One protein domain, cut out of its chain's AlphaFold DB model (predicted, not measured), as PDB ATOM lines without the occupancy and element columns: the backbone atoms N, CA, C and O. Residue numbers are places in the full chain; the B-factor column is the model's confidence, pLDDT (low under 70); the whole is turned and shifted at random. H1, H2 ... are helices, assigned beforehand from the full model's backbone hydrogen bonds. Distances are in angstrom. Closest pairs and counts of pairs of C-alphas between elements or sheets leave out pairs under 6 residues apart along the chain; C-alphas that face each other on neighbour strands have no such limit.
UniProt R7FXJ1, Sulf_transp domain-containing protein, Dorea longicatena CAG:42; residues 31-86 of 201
ATOM      1  N   SER A  31     -28.609 -65.533  14.847       83.88
ATOM      2  CA  SER A  31     -29.814 -64.797  14.444       83.88
ATOM      3  C   SER A  31     -30.841 -64.702  15.575       83.88
ATOM      4  O   SER A  31     -31.442 -63.646  15.771       83.88
ATOM      5  N   LEU A  32     -31.023 -65.775  16.353       85.12
ATOM      6  CA  LEU A  32     -31.946 -65.802  17.487       85.12
ATOM      7  C   LEU A  32     -31.475 -64.885  18.621       85.12
ATOM      8  O   LEU A  32     -32.265 -64.091  19.128       85.12
ATOM      9  N   ILE A  33     -30.192 -64.957  18.989       88.50
ATOM     10  CA  ILE A  33     -29.603 -64.089  20.018       88.50
ATOM     11  C   ILE A  33     -29.681 -62.626  19.574       88.50
ATOM     12  O   ILE A  33     -30.167 -61.783  20.326       88.50
ATOM     13  N   GLY A  34     -29.269 -62.325  18.338       86.94
ATOM     14  CA  GLY A  34     -29.333 -60.974  17.783       86.94
ATOM     15  C   GLY A  34     -30.759 -60.422  17.750       86.94
ATOM     16  O   GLY A  34     -30.992 -59.293  18.179       86.94
ATOM     17  N   GLY A  35     -31.729 -61.236  17.324       86.50
ATOM     18  CA  GLY A  35     -33.145 -60.876  17.312       86.50
ATOM     19  C   GLY A  35     -33.719 -60.635  18.710       86.50
ATOM     20  O   GLY A  35     -34.479 -59.688  18.893       86.50
ATOM     21  N   LEU A  36     -33.329 -61.435  19.709       88.38
ATOM     22  CA  LEU A  36     -33.783 -61.273  21.093       88.38
ATOM     23  C   LEU A  36     -33.212 -60.001  21.732       88.38
ATOM     24  O   LEU A  36     -33.951 -59.241  22.359       88.38
ATOM     25  N   VAL A  37     -31.920 -59.729  21.523       89.56
ATOM     26  CA  VAL A  37     -31.264 -58.502  21.996       89.56
ATOM     27  C   VAL A  37     -31.897 -57.281  21.334       89.56
ATOM     28  O   VAL A  37     -32.347 -56.366  22.026       89.56
ATOM     29  N   PHE A  38     -31.997 -57.276  20.002       87.12
ATOM     30  CA  PHE A  38     -32.611 -56.174  19.267       87.12
ATOM     31  C   PHE A  38     -34.079 -55.978  19.659       87.12
ATOM     32  O   PHE A  38     -34.500 -54.849  19.895       87.12
ATOM     33  N   GLY A  39     -34.843 -57.063  19.804       86.88
ATOM     34  CA  GLY A  39     -36.232 -57.033  20.254       86.88
ATOM     35  C   GLY A  39     -36.387 -56.405  21.641       86.88
ATOM     36  O   GLY A  39     -37.232 -55.529  21.815       86.88
ATOM     37  N   ALA A  40     -35.528 -56.764  22.600       87.69
ATOM     38  CA  ALA A  40     -35.531 -56.175  23.940       87.69
ATOM     39  C   ALA A  40     -35.228 -54.664  23.913       87.69
ATOM     40  O   ALA A  40     -35.922 -53.869  24.557       87.69
ATOM     41  N   PHE A  41     -34.237 -54.240  23.122       86.44
ATOM     42  CA  PHE A  41     -33.925 -52.819  22.933       86.44
ATOM     43  C   PHE A  41     -35.053 -52.060  22.226       86.44
ATOM     44  O   PHE A  41     -35.423 -50.961  22.651       86.44
ATOM     45  N   ALA A  42     -35.632 -52.634  21.174       85.50
ATOM     46  CA  ALA A  42     -36.722 -52.029  20.416       85.50
ATOM     47  C   ALA A  42     -37.996 -51.893  21.269       85.50
ATOM     48  O   ALA A  42     -38.683 -50.868  21.215       85.50
ATOM     49  N   GLN A  43     -38.267 -52.877  22.133       86.00
ATOM     50  CA  GLN A  43     -39.346 -52.830  23.114       86.00
ATOM     51  C   GLN A  43     -39.148 -51.695  24.126       86.00
ATOM     52  O   GLN A  43     -40.072 -50.912  24.359       86.00
ATOM     53  N   LYS A  44     -37.945 -51.579  24.706       86.06
ATOM     54  CA  LYS A  44     -37.622 -50.556  25.712       86.06
ATOM     55  C   LYS A  44     -37.648 -49.140  25.135       86.06
ATOM     56  O   LYS A  44     -38.183 -48.235  25.767       86.06
ATOM     57  N   SER A  45     -37.105 -48.959  23.933       81.38
ATOM     58  CA  SER A  45     -37.025 -47.657  23.252       81.38
ATOM     59  C   SER A  45     -38.347 -47.193  22.636       81.38
ATOM     60  O   SER A  45     -38.440 -46.049  22.201       81.38
ATOM     61  N   ARG A  46     -39.375 -48.057  22.589       78.94
ATOM     62  CA  ARG A  46     -40.656 -47.788  21.908       78.94
ATOM     63  C   ARG A  46     -40.450 -47.312  20.463       78.94
ATOM     64  O   ARG A  46     -41.163 -46.428  19.995       78.94
ATOM     65  N   MET A  47     -39.483 -47.910  19.764       76.50
ATOM     66  CA  MET A  47     -39.057 -47.474  18.433       76.50
ATOM     67  C   MET A  47     -40.246 -47.428  17.458       76.50
ATOM     68  O   MET A  47     -40.882 -48.446  17.178       76.50
ATOM     69  N   CYS A  48     -40.563 -46.233  16.951       81.31
ATOM     70  CA  CYS A  48     -41.647 -46.015  15.998       81.31
ATOM     71  C   CYS A  48     -41.256 -44.930  14.989       81.31
ATOM     72  O   CYS A  48     -41.210 -43.753  15.333       81.31
ATOM     73  N   PHE A  49     -41.014 -45.327  13.737       78.81
ATOM     74  CA  PHE A  49     -40.636 -44.409  12.654       78.81
ATOM     75  C   PHE A  49     -41.751 -43.425  12.280       78.81
ATOM     76  O   PHE A  49     -41.484 -42.264  12.004       78.81
ATOM     77  N   ALA A  50     -43.012 -43.865  12.293       80.56
ATOM     78  CA  ALA A  50     -44.141 -42.966  12.049       80.56
ATOM     79  C   ALA A  50     -44.385 -42.032  13.249       80.56
ATOM     80  O   ALA A  50     -44.679 -40.849  13.087       80.56
ATOM     81  N   GLY A  51     -44.222 -42.568  14.464       79.56
ATOM     82  CA  GLY A  51     -44.375 -41.824  15.710       79.56
ATOM     83  C   GLY A  51     -43.315 -40.742  15.878       79.56
ATOM     84  O   GLY A  51     -43.662 -39.646  16.292       79.56
ATOM     85  N   SER A  52     -42.061 -40.996  15.488       83.75
ATOM     86  CA  SER A  52     -40.991 -39.999  15.597       83.75
ATOM     87  C   SER A  52     -41.290 -38.741  14.782       83.75
ATOM     88  O   SER A  52     -41.132 -37.639  15.296       83.75
ATOM     89  N   ILE A  53     -41.792 -38.882  13.552       86.19
ATOM     90  CA  ILE A  53     -42.170 -37.739  12.708       86.19
ATOM     91  C   ILE A  53     -43.336 -36.959  13.325       86.19
ATOM     92  O   ILE A  53     -43.284 -35.732  13.404       86.19
ATOM     93  N   ARG A  54     -44.368 -37.656  13.816       85.38
ATOM     94  CA  ARG A  54     -45.495 -37.020  14.512       85.38
ATOM     95  C   ARG A  54     -45.036 -36.273  15.766       85.38
ATOM     96  O   ARG A  54     -45.477 -35.152  15.996       85.38
ATOM     97  N   ASP A  55     -44.168 -36.880  16.564       84.94
ATOM     98  CA  ASP A  55     -43.708 -36.322  17.833       84.94
ATOM     99  C   ASP A  55     -42.798 -35.099  17.609       84.94
ATOM    100  O   ASP A  55     -42.895 -34.131  18.363       84.94
ATOM    101  N   ILE A  56     -42.007 -35.071  16.527       88.50
ATOM    102  CA  ILE A  56     -41.264 -33.872  16.101       88.50
ATOM    103  C   ILE A  56     -42.227 -32.738  15.730       88.50
ATOM    104  O   ILE A  56     -42.066 -31.615  16.202       88.50
ATOM    105  N   ILE A  57     -43.213 -33.018  14.872       89.31
ATOM    106  CA  ILE A  57     -44.084 -31.977  14.310       89.31
ATOM    107  C   ILE A  57     -45.037 -31.422  15.373       89.31
ATOM    108  O   ILE A  57     -45.202 -30.208  15.477       89.31
ATOM    109  N   LEU A  58     -45.668 -32.299  16.156       88.56
ATOM    110  CA  LEU A  58     -46.746 -31.920  17.066       88.56
ATOM    111  C   LEU A  58     -46.247 -31.610  18.481       88.56
ATOM    112  O   LEU A  58     -46.669 -30.625  19.078       88.56
ATOM    113  N   MET A  59     -45.344 -32.439  19.012       88.25
ATOM    114  CA  MET A  59     -44.878 -32.348  20.403       88.25
ATOM    115  C   MET A  59     -43.503 -31.682  20.531       88.25
ATOM    116  O   MET A  59     -43.063 -31.421  21.648       88.25
ATOM    117  N   LYS A  60     -42.814 -31.418  19.407       87.81
ATOM    118  CA  LYS A  60     -41.415 -30.957  19.357       87.81
ATOM    119  C   LYS A  60     -40.462 -31.837  20.177       87.81
ATOM    120  O   LYS A  60     -39.478 -31.344  20.722       87.81
ATOM    121  N   ASN A  61     -40.749 -33.138  20.258       86.19
ATOM    122  CA  ASN A  61     -39.896 -34.103  20.942       86.19
ATOM    123  C   ASN A  61     -38.984 -34.820  19.930       86.19
ATOM    124  O   ASN A  61     -39.460 -35.423  18.968       86.19
ATOM    125  N   PHE A  62     -37.672 -34.769  20.171       86.06
ATOM    126  CA  PHE A  62     -36.639 -35.364  19.321       86.06
ATOM    127  C   PHE A  62     -36.059 -36.681  19.872       86.06
ATOM    128  O   PHE A  62     -35.186 -37.284  19.244       86.06
ATOM    129  N   ASP A  63     -36.559 -37.182  21.002       83.88
ATOM    130  CA  ASP A  63     -36.039 -38.393  21.643       83.88
ATOM    131  C   ASP A  63     -36.141 -39.610  20.714       83.88
ATOM    132  O   ASP A  63     -35.156 -40.312  20.484       83.88
ATOM    133  N   LEU A  64     -37.306 -39.840  20.096       81.50
ATOM    134  CA  LEU A  64     -37.519 -41.011  19.234       81.50
ATOM    135  C   LEU A  64     -36.695 -40.950  17.941       81.50
ATOM    136  O   LEU A  64     -36.220 -41.986  17.469       81.50
ATOM    137  N   ILE A  65     -36.514 -39.759  17.358       85.88
ATOM    138  CA  ILE A  65     -35.701 -39.619  16.144       85.88
ATOM    139  C   ILE A  65     -34.216 -39.800  16.448       85.88
ATOM    140  O   ILE A  65     -33.508 -40.358  15.615       85.88
ATOM    141  N   SER A  66     -33.753 -39.421  17.645       84.50
ATOM    142  CA  SER A  66     -32.358 -39.619  18.050       84.50
ATOM    143  C   SER A  66     -31.971 -41.103  18.064       84.50
ATOM    144  O   SER A  66     -30.901 -41.468  17.583       84.50
ATOM    145  N   VAL A  67     -32.881 -41.982  18.504       84.38
ATOM    146  CA  VAL A  67     -32.680 -43.440  18.499       84.38
ATOM    147  C   VAL A  67     -32.602 -43.983  17.069       84.38
ATOM    148  O   VAL A  67     -31.734 -44.798  16.758       84.38
ATOM    149  N   ILE A  68     -33.485 -43.515  16.182       84.81
ATOM    150  CA  ILE A  68     -33.494 -43.909  14.765       84.81
ATOM    151  C   ILE A  68     -32.220 -43.430  14.055       84.81
ATOM    152  O   ILE A  68     -31.584 -44.203  13.338       84.81
ATOM    153  N   ALA A  69     -31.820 -42.178  14.285       87.19
ATOM    154  CA  ALA A  69     -30.592 -41.612  13.744       87.19
ATOM    155  C   ALA A  69     -29.356 -42.350  14.276       87.19
ATOM    156  O   ALA A  69     -28.454 -42.661  13.504       87.19
ATOM    157  N   GLY A  70     -29.337 -42.713  15.562       87.69
ATOM    158  CA  GLY A  70     -28.275 -43.524  16.154       87.69
ATOM    159  C   GLY A  70     -28.123 -44.881  15.463       87.69
ATOM    160  O   GLY A  70     -27.012 -45.259  15.101       87.69
ATOM    161  N   LEU A  71     -29.234 -45.580  15.193       85.88
ATOM    162  CA  LEU A  71     -29.208 -46.839  14.440       85.88
ATOM    163  C   LEU A  71     -28.633 -46.642  13.029       85.88
ATOM    164  O   LEU A  71     -27.807 -47.441  12.585       85.88
ATOM    165  N   PHE A  72     -29.039 -45.571  12.342       88.12
ATOM    166  CA  PHE A  72     -28.531 -45.239  11.013       88.12
ATOM    167  C   PHE A  72     -27.020 -44.973  11.024       88.12
ATOM    168  O   PHE A  72     -26.295 -45.552  10.218       88.12
ATOM    169  N   VAL A  73     -26.530 -44.162  11.966       91.94
ATOM    170  CA  VAL A  73     -25.100 -43.839  12.098       91.94
ATOM    171  C   VAL A  73     -24.277 -45.089  12.400       91.94
ATOM    172  O   VAL A  73     -23.253 -45.310  11.758       91.94
ATOM    173  N   VAL A  74     -24.730 -45.944  13.321       89.94
ATOM    174  CA  VAL A  74     -24.031 -47.197  13.652       89.94
ATOM    175  C   VAL A  74     -23.930 -48.103  12.426       89.94
ATOM    176  O   VAL A  74     -22.854 -48.627  12.135       89.94
ATOM    177  N   MET A  75     -25.020 -48.254  11.671       86.81
ATOM    178  CA  MET A  75     -25.016 -49.058  10.447       86.81
ATOM    179  C   MET A  75     -24.136 -48.445   9.357       86.81
ATOM    180  O   MET A  75     -23.439 -49.179   8.660       86.81
ATOM    181  N   LEU A  76     -24.116 -47.119   9.220       87.56
ATOM    182  CA  LEU A  76     -23.252 -46.423   8.269       87.56
ATOM    183  C   LEU A  76     -21.769 -46.649   8.592       87.56
ATOM    184  O   LEU A  76     -21.010 -47.058   7.717       87.56
ATOM    185  N   VAL A  77     -21.370 -46.456   9.854       91.69
ATOM    186  CA  VAL A  77     -19.994 -46.689  10.318       91.69
ATOM    187  C   VAL A  77     -19.599 -48.150  10.125       91.69
ATOM    188  O   VAL A  77     -18.508 -48.426   9.631       91.69
ATOM    189  N   PHE A  78     -20.487 -49.091  10.448       87.81
ATOM    190  CA  PHE A  78     -20.239 -50.515  10.238       87.81
ATOM    191  C   PHE A  78     -20.021 -50.853   8.755       87.81
ATOM    192  O   PHE A  78     -19.071 -51.561   8.417       87.81
ATOM    193  N   ASN A  79     -20.861 -50.334   7.855       86.56
ATOM    194  CA  ASN A  79     -20.708 -50.561   6.415       86.56
ATOM    195  C   ASN A  79     -19.429 -49.919   5.863       86.56
ATOM    196  O   ASN A  79     -18.768 -50.518   5.016       86.56
ATOM    197  N   LEU A  80     -19.047 -48.741   6.364       88.06
ATOM    198  CA  LEU A  80     -17.805 -48.079   5.972       88.06
ATOM    199  C   LEU A  80     -16.575 -48.861   6.455       88.06
ATOM    200  O   LEU A  80     -15.679 -49.142   5.665       88.06
ATOM    201  N   ALA A  81     -16.562 -49.282   7.722       89.88
ATOM    202  CA  ALA A  81     -15.465 -50.047   8.317       89.88
ATOM    203  C   ALA A  81     -15.291 -51.436   7.682       89.88
ATOM    204  O   ALA A  81     -14.176 -51.939   7.582       89.88
ATOM    205  N   THR A  82     -16.385 -52.058   7.234       85.62
ATOM    206  CA  THR A  82     -16.350 -53.361   6.547       85.62
ATOM    207  C   THR A  82     -16.103 -53.252   5.039       85.62
ATOM    208  O   THR A  82     -16.071 -54.279   4.363       85.62
ATOM    209  N   GLY A  83     -15.942 -52.036   4.495       80.62
ATOM    210  CA  GLY A  83     -15.754 -51.800   3.057       80.62
ATOM    211  C   GLY A  83     -16.978 -52.153   2.201       80.62
ATOM    212  O   GLY A  83     -16.855 -52.316   0.992       80.62
ATOM    213  N   ARG A  84     -18.158 -52.300   2.818       77.19
ATOM    214  CA  ARG A  84     -19.431 -52.670   2.170       77.19
ATOM    215  C   ARG A  84     -20.291 -51.464   1.801       77.19
ATOM    216  O   ARG A  84     -21.386 -51.622   1.268       77.19
ATOM    217  N   PHE A  85     -19.829 -50.261   2.121       80.25
ATOM    218  CA  PHE A  85     -20.533 -49.036   1.794       80.25
ATOM    219  C   PHE A  85     -20.414 -48.727   0.300       80.25
ATOM    220  O   PHE A  85     -19.326 -48.454  -0.202       80.25
ATOM    221  N   VAL A  86     -21.551 -48.749  -0.393       72.56
ATOM    222  CA  VAL A  86     -21.656 -48.407  -1.812       72.56
ATOM    223  C   VAL A  86     -22.662 -47.270  -1.960       72.56
ATOM    224  O   VAL A  86     -23.832 -47.413  -1.610       72.56
TER     225      VAL A  86
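What this domain is: This is residues 31 to 86 of the 201 residues of the protein "Sulf_transp domain-containing protein" of Dorea longicatena CAG:42 (UniProt R7FXJ1). The model is a loose, open V of two helices, H1 and H3, which spread away from each other, with the shorter helix H2 at the closed end. H1 runs toward that end, the chain turns through H2, and H3, the longest helix, runs back, making a helical hairpin with H2 through its first residues, 63 to 68. The printed part has 56 residues, with three named helices in the order H1, H2, H3 and no named strand, and the class is all helix. The whole is loose, with a radius of gyration of the C-alphas of 13.7 A, and flat, spanning 39 by 28 by 13 A.

How they stand to each other: H1, residues 31 to 45, touches no helix. It is close to but not clearly touching H3, residues 63 to 81; their closest C-alphas, those of Ser 45 and Val 67, are 7.7 A apart. These two helices run opposite ways at a shallow tilt of 32 degrees. H2, residues 49 to 59, is apart from H1, although a tight link joins them. H2 touches H3, which takes part with residues 63 to 68 alone, and the closest C-alphas, those of Ser 52 and Leu 64, are 5.1 A apart. The two helices of this hairpin run opposite ways at a steep tilt of 44 degrees. In H1 and H3 every O i to N i+4 pair is within hydrogen-bond range; in H2, 6 of 7 are.

Where its parts are: H1 begins at C-alpha 31, (-29.814, -64.797, 14.444), and is 20.6 A from first to last C-alpha. H2 begins at C-alpha 49, (-40.636, -44.409, 12.654), and measures 15.0 A. H3 measures 27.1 A and ends at C-alpha 81, (-15.465, -50.047, 8.317).

The domain as a whole: The C-alphas farthest apart, those of Leu 58 and Gly 83, are 39.4 A apart. Residues 31 to 41 of H1 stand free. The printed part has no cut, and both links are tight. Its mean pLDDT is 85.3, and no printed residue is under 70.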